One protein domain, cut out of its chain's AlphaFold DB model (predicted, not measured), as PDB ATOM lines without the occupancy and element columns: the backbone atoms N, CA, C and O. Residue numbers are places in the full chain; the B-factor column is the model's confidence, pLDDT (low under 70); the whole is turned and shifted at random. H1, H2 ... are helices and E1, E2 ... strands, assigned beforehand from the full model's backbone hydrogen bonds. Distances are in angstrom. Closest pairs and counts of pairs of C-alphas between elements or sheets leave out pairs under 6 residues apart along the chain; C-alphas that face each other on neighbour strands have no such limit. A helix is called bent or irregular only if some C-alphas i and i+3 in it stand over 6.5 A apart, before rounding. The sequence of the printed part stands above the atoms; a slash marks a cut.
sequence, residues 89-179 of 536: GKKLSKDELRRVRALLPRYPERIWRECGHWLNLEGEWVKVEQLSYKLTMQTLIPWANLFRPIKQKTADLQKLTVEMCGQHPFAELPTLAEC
ATOM      1  N   GLY A  89     112.002 122.632 151.648       89.19
ATOM      2  CA  GLY A  89     112.040 121.447 152.510       89.19
ATOM      3  C   GLY A  89     111.952 121.742 154.009       89.19
ATOM      4  O   GLY A  89     111.896 120.806 154.805       89.19
ATOM      5  N   LYS A  90     111.926 123.017 154.417       89.62
ATOM      6  CA  LYS A  90     111.769 123.412 155.820       89.62
ATOM      7  C   LYS A  90     110.291 123.631 156.156       89.62
ATOM      8  O   LYS A  90     109.535 124.194 155.364       89.62
ATOM      9  N   LYS A  91     109.890 123.216 157.362       93.12
ATOM     10  CA  LYS A  91     108.587 123.562 157.942       93.12
ATOM     11  C   LYS A  91     108.548 125.054 158.254       93.12
ATOM     12  O   LYS A  91     109.467 125.572 158.890       93.12
ATOM     13  N   LEU A  92     107.500 125.722 157.790       94.00
ATOM     14  CA  LEU A  92     107.349 127.162 157.941       94.00
ATOM     15  C   LEU A  92     107.010 127.542 159.382       94.00
ATOM     16  O   LEU A  92     106.283 126.827 160.079       94.00
ATOM     17  N   SER A  93     107.508 128.699 159.813       91.12
ATOM     18  CA  SER A  93     107.025 129.362 161.021       91.12
ATOM     19  C   SER A  93     105.548 129.740 160.875       91.12
ATOM     20  O   SER A  93     104.979 129.758 159.781       91.12
ATOM     21  N   LYS A  94     104.905 130.057 162.001       88.81
ATOM     22  CA  LYS A  94     103.484 130.417 162.045       88.81
ATOM     23  C   LYS A  94     103.146 131.586 161.106       88.81
ATOM     24  O   LYS A  94     102.101 131.553 160.455       88.81
ATOM     25  N   ASP A  95     104.038 132.568 161.009       85.44
ATOM     26  CA  ASP A  95     103.773 133.830 160.315       85.44
ATOM     27  C   ASP A  95     104.121 133.731 158.823       85.44
ATOM     28  O   ASP A  95     103.344 134.190 157.983       85.44
ATOM     29  N   GLU A  96     105.181 132.992 158.470       91.25
ATOM     30  CA  GLU A  96     105.419 132.536 157.091       91.25
ATOM     31  C   GLU A  96     104.220 131.725 156.580       91.25
ATOM     32  O   GLU A  96     103.680 132.019 155.516       91.25
ATOM     33  N   LEU A  97     103.737 130.749 157.359       93.00
ATOM     34  CA  LEU A  97     102.599 129.905 156.995       93.00
ATOM     35  C   LEU A  97     101.302 130.717 156.838       93.00
ATOM     36  O   LEU A  97     100.515 130.443 155.927       93.00
ATOM     37  N   ARG A  98     101.078 131.726 157.693       91.31
ATOM     38  CA  ARG A  98      99.976 132.698 157.576       91.31
ATOM     39  C   ARG A  98     100.072 133.472 156.259       91.31
ATOM     40  O   ARG A  98      99.083 133.538 155.529       91.31
ATOM     41  N   ARG A  99     101.246 134.034 155.953       91.94
ATOM     42  CA  ARG A  99     101.481 134.868 154.765       91.94
ATOM     43  C   ARG A  99     101.407 134.054 153.471       91.94
ATOM     44  O   ARG A  99     100.659 134.435 152.579       91.94
ATOM     45  N   VAL A 100     102.056 132.887 153.399       94.62
ATOM     46  CA  VAL A 100     101.933 131.953 152.262       94.62
ATOM     47  C   VAL A 100     100.463 131.623 152.005       94.62
ATOM     48  O   VAL A 100      99.982 131.824 150.894       94.62
ATOM     49  N   ARG A 101      99.704 131.201 153.029       94.31
ATOM     50  CA  ARG A 101      98.281 130.834 152.878       94.31
ATOM     51  C   ARG A 101      97.371 131.979 152.431       94.31
ATOM     52  O   ARG A 101      96.327 131.693 151.849       94.31
ATOM     53  N   ALA A 102      97.742 133.234 152.683       92.81
ATOM     54  CA  ALA A 102      97.043 134.399 152.140       92.81
ATOM     55  C   ALA A 102      97.363 134.626 150.648       92.81
ATOM     56  O   ALA A 102      96.490 135.029 149.883       92.81
ATOM     57  N   LEU A 103      98.593 134.318 150.220       94.88
ATOM     58  CA  LEU A 103      99.053 134.479 148.836       94.88
ATOM     59  C   LEU A 103      98.591 133.349 147.899       94.88
ATOM     60  O   LEU A 103      98.283 133.637 146.743       94.88
ATOM     61  N   LEU A 104      98.496 132.096 148.374       94.88
ATOM     62  CA  LEU A 104      98.074 130.934 147.565       94.88
ATOM     63  C   LEU A 104      96.779 131.164 146.746       94.88
ATOM     64  O   LEU A 104      96.817 130.918 145.542       94.88
ATOM     65  N   PRO A 105      95.653 131.649 147.319       93.00
ATOM     66  CA  PRO A 105      94.440 131.921 146.538       93.00
ATOM     67  C   PRO A 105      94.553 133.155 145.629       93.00
ATOM     68  O   PRO A 105      93.842 133.242 144.634       93.00
ATOM     69  N   ARG A 106      95.429 134.117 145.958       93.38
ATOM     70  CA  ARG A 106      95.568 135.394 145.238       93.38
ATOM     71  C   ARG A 106      96.451 135.281 143.992       93.38
ATOM     72  O   ARG A 106      96.166 135.943 142.995       93.38
ATOM     73  N   TYR A 107      97.504 134.464 144.047       94.31
ATOM     74  CA  TYR A 107      98.512 134.321 142.986       94.31
ATOM     75  C   TYR A 107      98.842 132.849 142.635       94.31
ATOM     76  O   TYR A 107     100.013 132.517 142.458       94.31
ATOM     77  N   PRO A 108      97.848 131.953 142.494       95.12
ATOM     78  CA  PRO A 108      98.041 130.498 142.401       95.12
ATOM     79  C   PRO A 108      99.023 130.070 141.296       95.12
ATOM     80  O   PRO A 108     100.031 129.424 141.570       95.12
ATOM     81  N   GLU A 109      98.759 130.452 140.042       95.19
ATOM     82  CA  GLU A 109      99.588 130.071 138.892       95.19
ATOM     83  C   GLU A 109     100.970 130.731 138.919       95.19
ATOM     84  O   GLU A 109     101.948 130.090 138.536       95.19
ATOM     85  N   ARG A 110     101.063 131.985 139.390       95.62
ATOM     86  CA  ARG A 110     102.347 132.691 139.538       95.62
ATOM     87  C   ARG A 110     103.233 131.962 140.536       95.62
ATOM     88  O   ARG A 110     104.370 131.645 140.221       95.62
ATOM     89  N   ILE A 111     102.692 131.616 141.701       96.69
ATOM     90  CA  ILE A 111     103.414 130.870 142.732       96.69
ATOM     91  C   ILE A 111     103.884 129.519 142.180       96.69
ATOM     92  O   ILE A 111     105.071 129.206 142.249       96.69
ATOM     93  N   TRP A 112     102.986 128.755 141.551       96.62
ATOM     94  CA  TRP A 112     103.333 127.441 141.008       96.62
ATOM     95  C   TRP A 112     104.420 127.506 139.921       96.62
ATOM     96  O   TRP A 112     105.336 126.687 139.930       96.62
ATOM     97  N   ARG A 113     104.339 128.466 138.986       95.06
ATOM     98  CA  ARG A 113     105.247 128.549 137.824       95.06
ATOM     99  C   ARG A 113     106.508 129.382 138.054       95.06
ATOM    100  O   ARG A 113     107.568 128.981 137.589       95.06
ATOM    101  N   GLU A 114     106.409 130.532 138.719       95.19
ATOM    102  CA  GLU A 114     107.547 131.437 138.955       95.19
ATOM    103  C   GLU A 114     108.383 130.978 140.149       95.19
ATOM    104  O   GLU A 114     109.608 130.975 140.063       95.19
ATOM    105  N   CYS A 115     107.744 130.557 141.249       95.06
ATOM    106  CA  CYS A 115     108.483 130.061 142.413       95.06
ATOM    107  C   CYS A 115     108.876 128.587 142.241       95.06
ATOM    108  O   CYS A 115     109.887 128.169 142.797       95.06
ATOM    109  N   GLY A 116     108.095 127.777 141.511       95.69
ATOM    110  CA  GLY A 116     108.342 126.333 141.361       95.69
ATOM    111  C   GLY A 116     108.158 125.531 142.657       95.69
ATOM    112  O   GLY A 116     108.612 124.388 142.756       95.69
ATOM    113  N   HIS A 117     107.514 126.131 143.661       96.81
ATOM    114  CA  HIS A 117     107.301 125.571 144.993       96.81
ATOM    115  C   HIS A 117     105.837 125.733 145.423       96.81
ATOM    116  O   HIS A 117     105.118 126.606 144.935       96.81
ATOM    117  N   TRP A 118     105.402 124.879 146.346       97.62
ATOM    118  CA  TRP A 118     104.072 124.910 146.938       97.62
ATOM    119  C   TRP A 118     104.097 124.423 148.396       97.62
ATOM    120  O   TRP A 118     105.082 123.852 148.869       97.62
ATOM    121  N   LEU A 119     102.999 124.648 149.115       97.56
ATOM    122  CA  LEU A 119     102.817 124.221 150.500       97.56
ATOM    123  C   LEU A 119     102.311 122.770 150.573       97.56
ATOM    124  O   LEU A 119     101.266 122.454 149.998       97.56
ATOM    125  N   ASN A 120     103.000 121.894 151.304       97.31
ATOM    126  CA  ASN A 120     102.516 120.531 151.564       97.31
ATOM    127  C   ASN A 120     101.669 120.428 152.853       97.31
ATOM    128  O   ASN A 120     101.585 121.377 153.638       97.31
ATOM    129  N   LEU A 121     101.056 119.264 153.111       95.38
ATOM    130  CA  LEU A 121     100.206 119.060 154.299       95.38
ATOM    131  C   LEU A 121     100.959 119.084 155.645       95.38
ATOM    132  O   LEU A 121     100.325 119.224 156.690       95.38
ATOM    133  N   GLU A 122     102.293 118.992 155.651       95.25
ATOM    134  CA  GLU A 122     103.109 119.210 156.859       95.25
ATOM    135  C   GLU A 122     103.377 120.697 157.149       95.25
ATOM    136  O   GLU A 122     103.911 121.030 158.212       95.25
ATOM    137  N   GLY A 123     102.982 121.598 156.243       95.31
ATOM    138  CA  GLY A 123     103.287 123.025 156.321       95.31
ATOM    139  C   GLY A 123     104.722 123.353 155.899       95.31
ATOM    140  O   GLY A 123     105.295 124.325 156.389       95.31
ATOM    141  N   GLU A 124     105.323 122.530 155.039       97.12
ATOM    142  CA  GLU A 124     106.655 122.747 154.472       97.12
ATOM    143  C   GLU A 124     106.536 123.360 153.070       97.12
ATOM    144  O   GLU A 124     105.628 123.023 152.304       97.12
ATOM    145  N   TRP A 125     107.466 124.254 152.729       97.12
ATOM    146  CA  TRP A 125     107.588 124.823 151.385       97.12
ATOM    147  C   TRP A 125     108.437 123.890 150.526       97.12
ATOM    148  O   TRP A 125     109.612 123.701 150.823       97.12
ATOM    149  N   VAL A 126     107.867 123.247 149.508       97.25
ATOM    150  CA  VAL A 126     108.540 122.179 148.745       97.25
ATOM    151  C   VAL A 126     108.410 122.381 147.244       97.25
ATOM    152  O   VAL A 126     107.449 122.985 146.777       97.25
ATOM    153  N   LYS A 127     109.371 121.866 146.472       97.50
ATOM    154  CA  LYS A 127     109.318 121.906 145.005       97.50
ATOM    155  C   LYS A 127     108.081 121.182 144.484       97.50
ATOM    156  O   LYS A 127     107.779 120.085 144.953       97.50
ATOM    157  N   VAL A 128     107.435 121.731 143.456       97.00
ATOM    158  CA  VAL A 128     106.242 121.114 142.838       97.00
ATOM    159  C   VAL A 128     106.517 119.699 142.307       97.00
ATOM    160  O   VAL A 128     105.665 118.828 142.420       97.00
ATOM    161  N   GLU A 129     107.744 119.432 141.850       96.31
ATOM    162  CA  GLU A 129     108.235 118.114 141.402       96.31
ATOM    163  C   GLU A 129     108.211 117.021 142.492       96.31
ATOM    164  O   GLU A 129     108.300 115.834 142.183       96.31
ATOM    165  N   GLN A 130     108.137 117.399 143.774       96.44
ATOM    166  CA  GLN A 130     108.085 116.463 144.907       96.44
ATOM    167  C   GLN A 130     106.648 116.074 145.284       96.44
ATOM    168  O   GLN A 130     106.449 115.191 146.122       96.44
ATOM    169  N   LEU A 131     105.652 116.728 144.685       97.88
ATOM    170  CA  LEU A 131     104.240 116.510 144.958       97.88
ATOM    171  C   LEU A 131     103.705 115.428 144.017       97.88
ATOM    172  O   LEU A 131     103.958 115.438 142.817       97.88
ATOM    173  N   SER A 132     102.978 114.466 144.579       97.38
ATOM    174  CA  SER A 132     102.366 113.344 143.855       97.38
ATOM    175  C   SER A 132     100.840 113.355 143.942       97.38
ATOM    176  O   SER A 132     100.189 112.707 143.133       97.38
ATOM    177  N   TYR A 133     100.268 114.096 144.898       96.81
ATOM    178  CA  TYR A 133      98.829 114.139 145.174       96.81
ATOM    179  C   TYR A 133      98.377 115.569 145.484       96.81
ATOM    180  O   TYR A 133      99.176 116.386 145.951       96.81
ATOM    181  N   LYS A 134      97.083 115.861 145.325       95.88
ATOM    182  CA  LYS A 134      96.450 117.093 145.829       95.88
ATOM    183  C   LYS A 134      95.359 116.802 146.858       95.88
ATOM    184  O   LYS A 134      94.590 115.856 146.694       95.88
ATOM    185  N   LEU A 135      95.254 117.647 147.883       94.44
ATOM    186  CA  LEU A 135      94.086 117.705 148.766       94.44
ATOM    187  C   LEU A 135      93.314 118.999 148.494       94.44
ATOM    188  O   LEU A 135      93.878 120.090 148.599       94.44
ATOM    189  N   THR A 136      92.028 118.882 148.173       91.12
ATOM    190  CA  THR A 136      91.134 120.020 147.922       91.12
ATOM    191  C   THR A 136      89.954 120.000 148.898       91.12
ATOM    192  O   THR A 136      89.704 118.993 149.561       91.12
ATOM    193  N   MET A 137      89.197 121.099 148.992       85.31
ATOM    194  CA  MET A 137      87.988 121.149 149.834       85.31
ATOM    195  C   MET A 137      86.872 120.208 149.346       85.31
ATOM    196  O   MET A 137      86.011 119.830 150.134       85.31
ATOM    197  N   GLN A 138      86.877 119.832 148.063       76.12
ATOM    198  CA  GLN A 138      85.856 118.964 147.463       76.12
ATOM    199  C   GLN A 138      86.109 117.482 147.768       76.12
ATOM    200  O   GLN A 138      85.166 116.704 147.855       76.12
ATOM    201  N   THR A 139      87.374 117.099 147.962       71.50
ATOM    202  CA  THR A 139      87.817 115.720 148.229       71.50
ATOM    203  C   THR A 139      88.424 115.580 149.628       71.50
ATOM    204  O   THR A 139      89.415 114.880 149.847       71.50
ATOM    205  N   LEU A 140      87.821 116.266 150.605       76.62
ATOM    206  CA  LEU A 140      88.249 116.238 152.002       76.62
ATOM    207  C   LEU A 140      88.091 114.840 152.616       76.62
ATOM    208  O   LEU A 140      86.988 114.379 152.901       76.62
ATOM    209  N   ILE A 141      89.229 114.210 152.897       80.38
ATOM    210  CA  ILE A 141      89.338 112.945 153.629       80.38
ATOM    211  C   ILE A 141      90.092 113.134 154.959       80.38
ATOM    212  O   ILE A 141      90.872 114.082 155.098       80.38
ATOM    213  N   PRO A 142      89.927 112.232 155.948       82.25
ATOM    214  CA  PRO A 142      90.707 112.253 157.187       82.25
ATOM    215  C   PRO A 142      92.205 111.977 156.949       82.25
ATOM    216  O   PRO A 142      92.658 110.835 156.957       82.25
ATOM    217  N   TRP A 143      92.997 113.035 156.772       89.06
ATOM    218  CA  TRP A 143      94.432 112.946 156.461       89.06
ATOM    219  C   TRP A 143      95.357 112.997 157.694       89.06
ATOM    220  O   TRP A 143      96.559 112.756 157.579       89.06
ATOM    221  N   ALA A 144      94.822 113.277 158.889       88.56
ATOM    222  CA  ALA A 144      95.604 113.446 160.121       88.56
ATOM    223  C   ALA A 144      96.449 112.207 160.477       88.56
ATOM    224  O   ALA A 144      97.600 112.345 160.893       88.56
ATOM    225  N   ASN A 145      95.909 111.012 160.223       89.06
ATOM    226  CA  ASN A 145      96.533 109.725 160.543       89.06
ATOM    227  C   ASN A 145      97.478 109.211 159.441       89.06
ATOM    228  O   ASN A 145      98.088 108.156 159.597       89.06
ATOM    229  N   LEU A 146      97.621 109.942 158.328       94.19
ATOM    230  CA  LEU A 146      98.570 109.586 157.275       94.19
ATOM    231  C   LEU A 146     100.012 109.773 157.743       94.19
ATOM    232  O   LEU A 146     100.335 110.699 158.497       94.19
ATOM    233  N   PHE A 147     100.898 108.905 157.265       95.50
ATOM    234  CA  PHE A 147     102.318 109.014 157.552       95.50
ATOM    235  C   PHE A 147     102.906 110.270 156.902       95.50
ATOM    236  O   PHE A 147     102.504 110.678 155.808       95.50
ATOM    237  N   ARG A 148     103.910 110.857 157.567       95.31
ATOM    238  CA  ARG A 148     104.599 112.073 157.116       95.31
ATOM    239  C   ARG A 148     104.994 112.037 155.625       95.31
ATOM    240  O   ARG A 148     104.679 113.009 154.947       95.31
ATOM    241  N   PRO A 149     105.553 110.948 155.050       95.38
ATOM    242  CA  PRO A 149     105.926 110.925 153.631       95.38
ATOM    243  C   PRO A 149     104.759 111.146 152.653       95.38
ATOM    244  O   PRO A 149     104.970 111.690 151.574       95.38
ATOM    245  N   ILE A 150     103.531 110.758 153.015       96.44
ATOM    246  CA  ILE A 150     102.338 110.979 152.181       96.44
ATOM    247  C   ILE A 150     101.891 112.439 152.275       96.44
ATOM    248  O   ILE A 150     101.668 113.088 151.254       96.44
ATOM    249  N   LYS A 151     101.852 112.989 153.495       96.12
ATOM    250  CA  LYS A 151     101.567 114.412 153.737       96.12
ATOM    251  C   LYS A 151     102.579 115.324 153.038       96.12
ATOM    252  O   LYS A 151     102.185 116.326 152.448       96.12
ATOM    253  N   GLN A 152     103.857 114.942 153.032       96.44
ATOM    254  CA  GLN A 152     104.926 115.693 152.371       96.44
ATOM    255  C   GLN A 152     104.811 115.706 150.842       96.44
ATOM    256  O   GLN A 152     105.145 116.712 150.220       96.44
ATOM    257  N   LYS A 153     104.297 114.620 150.250       97.19
ATOM    258  CA  LYS A 153     103.998 114.497 148.814       97.19
ATOM    259  C   LYS A 153     102.631 115.063 148.410       97.19
ATOM    260  O   LYS A 153     102.273 114.975 147.237       97.19
ATOM    261  N   THR A 154     101.844 115.603 149.340       97.75
ATOM    262  CA  THR A 154     100.497 116.107 149.040       97.75
ATOM    263  C   THR A 154     100.468 117.629 149.047       97.75
ATOM    264  O   THR A 154     100.763 118.249 150.068       97.75
ATOM    265  N   ALA A 155     100.062 118.225 147.927       97.81
ATOM    266  CA  ALA A 155      99.832 119.659 147.792       97.81
ATOM    267  C   ALA A 155      98.597 120.101 148.600       97.81
ATOM    268  O   ALA A 155      97.504 119.556 148.415       97.81
ATOM    269  N   ASP A 156      98.751 121.115 149.458       96.56
ATOM    270  CA  ASP A 156      97.638 121.776 150.147       96.56
ATOM    271  C   ASP A 156      96.947 122.750 149.176       96.56
ATOM    272  O   ASP A 156      97.388 123.888 149.000       96.56
ATOM    273  N   LEU A 157      95.884 122.296 148.500       96.31
ATOM    274  CA  LEU A 157      95.056 123.122 147.609       96.31
ATOM    275  C   LEU A 157      93.728 123.539 148.265       96.31
ATOM    276  O   LEU A 157      92.851 124.077 147.594       96.31
ATOM    277  N   GLN A 158      93.563 123.358 149.582       93.25
ATOM    278  CA  GLN A 158      92.313 123.656 150.307       93.25
ATOM    279  C   GLN A 158      91.893 125.141 150.264       93.25
ATOM    280  O   GLN A 158      90.791 125.487 150.685       93.25
ATOM    281  N   LYS A 159      92.766 126.040 149.794       91.56
ATOM    282  CA  LYS A 159      92.467 127.469 149.602       91.56
ATOM    283  C   LYS A 159      92.092 127.851 148.169       91.56
ATOM    284  O   LYS A 159      91.705 128.994 147.961       91.56
ATOM    285  N   LEU A 160      92.185 126.935 147.208       93.44
ATOM    286  CA  LEU A 160      91.797 127.180 145.818       93.44
ATOM    287  C   LEU A 160      90.328 126.794 145.581       93.44
ATOM    288  O   LEU A 160      89.779 125.939 146.281       93.44
ATOM    289  N   THR A 161      89.688 127.409 144.586       90.69
ATOM    290  CA  THR A 161      88.321 127.045 144.186       90.69
ATOM    291  C   THR A 161      88.298 125.754 143.357       90.69
ATOM    292  O   THR A 161      89.344 125.229 142.957       90.69
ATOM    293  N   VAL A 162      87.094 125.232 143.094       86.75
ATOM    294  CA  VAL A 162      86.883 124.033 142.260       86.75
ATOM    295  C   VAL A 162      87.464 124.250 140.861       86.75
ATOM    296  O   VAL A 162      88.209 123.416 140.349       86.75
ATOM    297  N   GLU A 163      87.157 125.405 140.269       89.81
ATOM    298  CA  GLU A 163      87.511 125.775 138.900       89.81
ATOM    299  C   GLU A 163      89.029 125.848 138.732       89.81
ATOM    300  O   GLU A 163      89.567 125.340 137.752       89.81
ATOM    301  N   MET A 164      89.726 126.416 139.722       91.38
ATOM    302  CA  MET A 164      91.187 126.517 139.744       91.38
ATOM    303  C   MET A 164      91.839 125.132 139.861       91.38
ATOM    304  O   MET A 164      92.780 124.830 139.135       91.38
ATOM    305  N   CYS A 165      91.319 124.260 140.736       91.62
ATOM    306  CA  CYS A 165      91.839 122.898 140.917       91.62
ATOM    307  C   CYS A 165      91.630 121.993 139.688       91.62
ATOM    308  O   CYS A 165      92.370 121.021 139.512       91.62
ATOM    309  N   GLY A 166      90.625 122.300 138.860       88.19
ATOM    310  CA  GLY A 166      90.331 121.622 137.594       88.19
ATOM    311  C   GLY A 166      91.129 122.132 136.388       88.19
ATOM    312  O   GLY A 166      90.993 121.576 135.302       88.19
ATOM    313  N   GLN A 167      91.964 123.164 136.549       92.00
ATOM    314  CA  GLN A 167      92.776 123.752 135.476       92.00
ATOM    315  C   GLN A 167      94.263 123.396 135.626       92.00
ATOM    316  O   GLN A 167      94.763 123.162 136.726       92.00
ATOM    317  N   HIS A 168      94.999 123.349 134.511       91.56
ATOM    318  CA  HIS A 168      96.457 123.176 134.533       91.56
ATOM    319  C   HIS A 168      97.121 124.396 135.219       91.56
ATOM    320  O   HIS A 168      96.804 125.529 134.853       91.56
ATOM    321  N   PRO A 169      98.068 124.210 136.159       94.38
ATOM    322  CA  PRO A 169      98.786 122.964 136.454       94.38
ATOM    323  C   PRO A 169      98.134 122.070 137.523       94.38
ATOM    324  O   PRO A 169      98.436 120.885 137.597       94.38
ATOM    325  N   PHE A 170      97.209 122.592 138.329       95.12
ATOM    326  CA  PHE A 170      96.615 121.877 139.470       95.12
ATOM    327  C   PHE A 170      95.828 120.617 139.078       95.12
ATOM    328  O   PHE A 170      95.709 119.682 139.874       95.12
ATOM    329  N   ALA A 171      95.313 120.569 137.850       92.75
ATOM    330  CA  ALA A 171      94.644 119.406 137.279       92.75
ATOM    331  C   ALA A 171      95.547 118.159 137.203       92.75
ATOM    332  O   ALA A 171      95.031 117.054 137.335       92.75
ATOM    333  N   GLU A 172      96.866 118.325 137.042       94.06
ATOM    334  CA  GLU A 172      97.812 117.231 136.752       94.06
ATOM    335  C   GLU A 172      98.062 116.290 137.935       94.06
ATOM    336  O   GLU A 172      98.392 115.124 137.733       94.06
ATOM    337  N   LEU A 173      97.887 116.772 139.169       95.38
ATOM    338  CA  LEU A 173      97.979 115.925 140.357       95.38
ATOM    339  C   LEU A 173      96.659 115.162 140.576       95.38
ATOM    340  O   LEU A 173      95.607 115.810 140.619       95.38
ATOM    341  N   PRO A 174      96.675 113.831 140.780       93.81
ATOM    342  CA  PRO A 174      95.492 113.078 141.197       93.81
ATOM    343  C   PRO A 174      95.055 113.493 142.607       93.81
ATOM    344  O   PRO A 174      95.875 113.954 143.416       93.81
ATOM    345  N   THR A 175      93.765 113.358 142.933       92.31
ATOM    346  CA  THR A 175      93.320 113.697 144.293       92.31
ATOM    347  C   THR A 175      93.761 112.620 145.281       92.31
ATOM    348  O   THR A 175      93.759 111.425 144.987       92.31
ATOM    349  N   LEU A 176      94.137 113.034 146.491       92.75
ATOM    350  CA  LEU A 176      94.545 112.098 147.539       92.75
ATOM    351  C   LEU A 176      93.397 111.143 147.930       92.75
ATOM    352  O   LEU A 176      93.655 110.021 148.357       92.75
ATOM    353  N   ALA A 177      92.141 111.566 147.748       87.69
ATOM    354  CA  ALA A 177      90.958 110.740 147.972       87.69
ATOM    355  C   ALA A 177      90.801 109.615 146.933       87.69
ATOM    356  O   ALA A 177      90.438 108.510 147.315       87.69
ATOM    357  N   GLU A 178      91.110 109.866 145.655       86.69
ATOM    358  CA  GLU A 178      91.130 108.828 144.607       86.69
ATOM    359  C   GLU A 178      92.246 107.797 144.829       86.69
ATOM    360  O   GLU A 178      92.096 106.634 144.467       86.69
ATOM    361  N   CYS A 179      93.366 108.219 145.424       90.88
ATOM    362  CA  CYS A 179      94.538 107.365 145.625       90.88
ATOM    363  C   CYS A 179      94.460 106.485 146.886       90.88
ATOM    364  O   CYS A 179      95.234 105.534 146.995       90.88
TER     365      CYS A 179
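AT A GLANCE: This is residues 89 to 179 of the 536 residues of the protein "ATPase" of Clostridiaceae bacterium (UniProt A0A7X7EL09). Two small strand pairs, the hairpin E1 E2 and the parallel pair E3 E4, meet through E1 and E4 in the middle of a rounded body. Helices H1 and H2 lie toward the hairpin's side, while the short H3, H4 and H5 and a long loop lie about the other pair. The 91 printed residues hold five named helices and four named strands, in the order H1 H2 E1 E2 E3 H3 E4 H4 H5, class mixed. The whole is compact, radius of gyration of the C-alphas 12.0 A, spans 28 by 27 by 21 A.

HOW THE PARTS SIT: H1, residues 94 to 106, and H2, residues 108 to 115, are close but not clearly touching, the closest C-alphas being those of Leu 104 and Ile 111, 7.2 A, at a steep tilt of 64 degrees, opposite ways. E1, residues 117 to 119, and E2, residues 125 to 127, form an antiparallel hairpin, with N 118 and O 126 2.8 A apart. The closest C-alphas of H2 and E1 are those of Trp 112 and Trp 118, 6.5 A. E3, residues 133 to 135, H3, residues 148 to 152, and E4, residues 154 to 156, make a strand-helix-strand unit, two parallel neighbour strands with a helix between, with a right-handed crossover; N 155 and O 133 are 2.8 A apart. The closest C-alphas of E1 and E4 are those of Leu 119 and Asp 156, 5.7 A. H4, residues 162 to 165, is apart from E3. The closest C-alphas of E3 and H5, residues 176 to 179, are those of Tyr 133 and Leu 176, 5.3 A. Every O i to N i+4 pair is within hydrogen-bond range in H2 and H3, 7 of 9 in H1; H4 and H5 are too short for one.

IN THESE COORDINATES: H1 begins at C-alpha 94, (103.484, 130.417, 162.045), and is 19.2 A long; it is only just irregular, C-alphas 102 and 105 being 6.7 A apart. H2 is 10.5 A long. H5 ends at C-alpha 179, (94.538, 107.365, 145.625).

THE WHOLE: The two C-alphas farthest apart are those of Glu 114 and Asn 145, 32.5 A. The printed part has no cut. The link E3 to H3, residues 136 to 147, is long. No printed residue is under 70 in pLDDT.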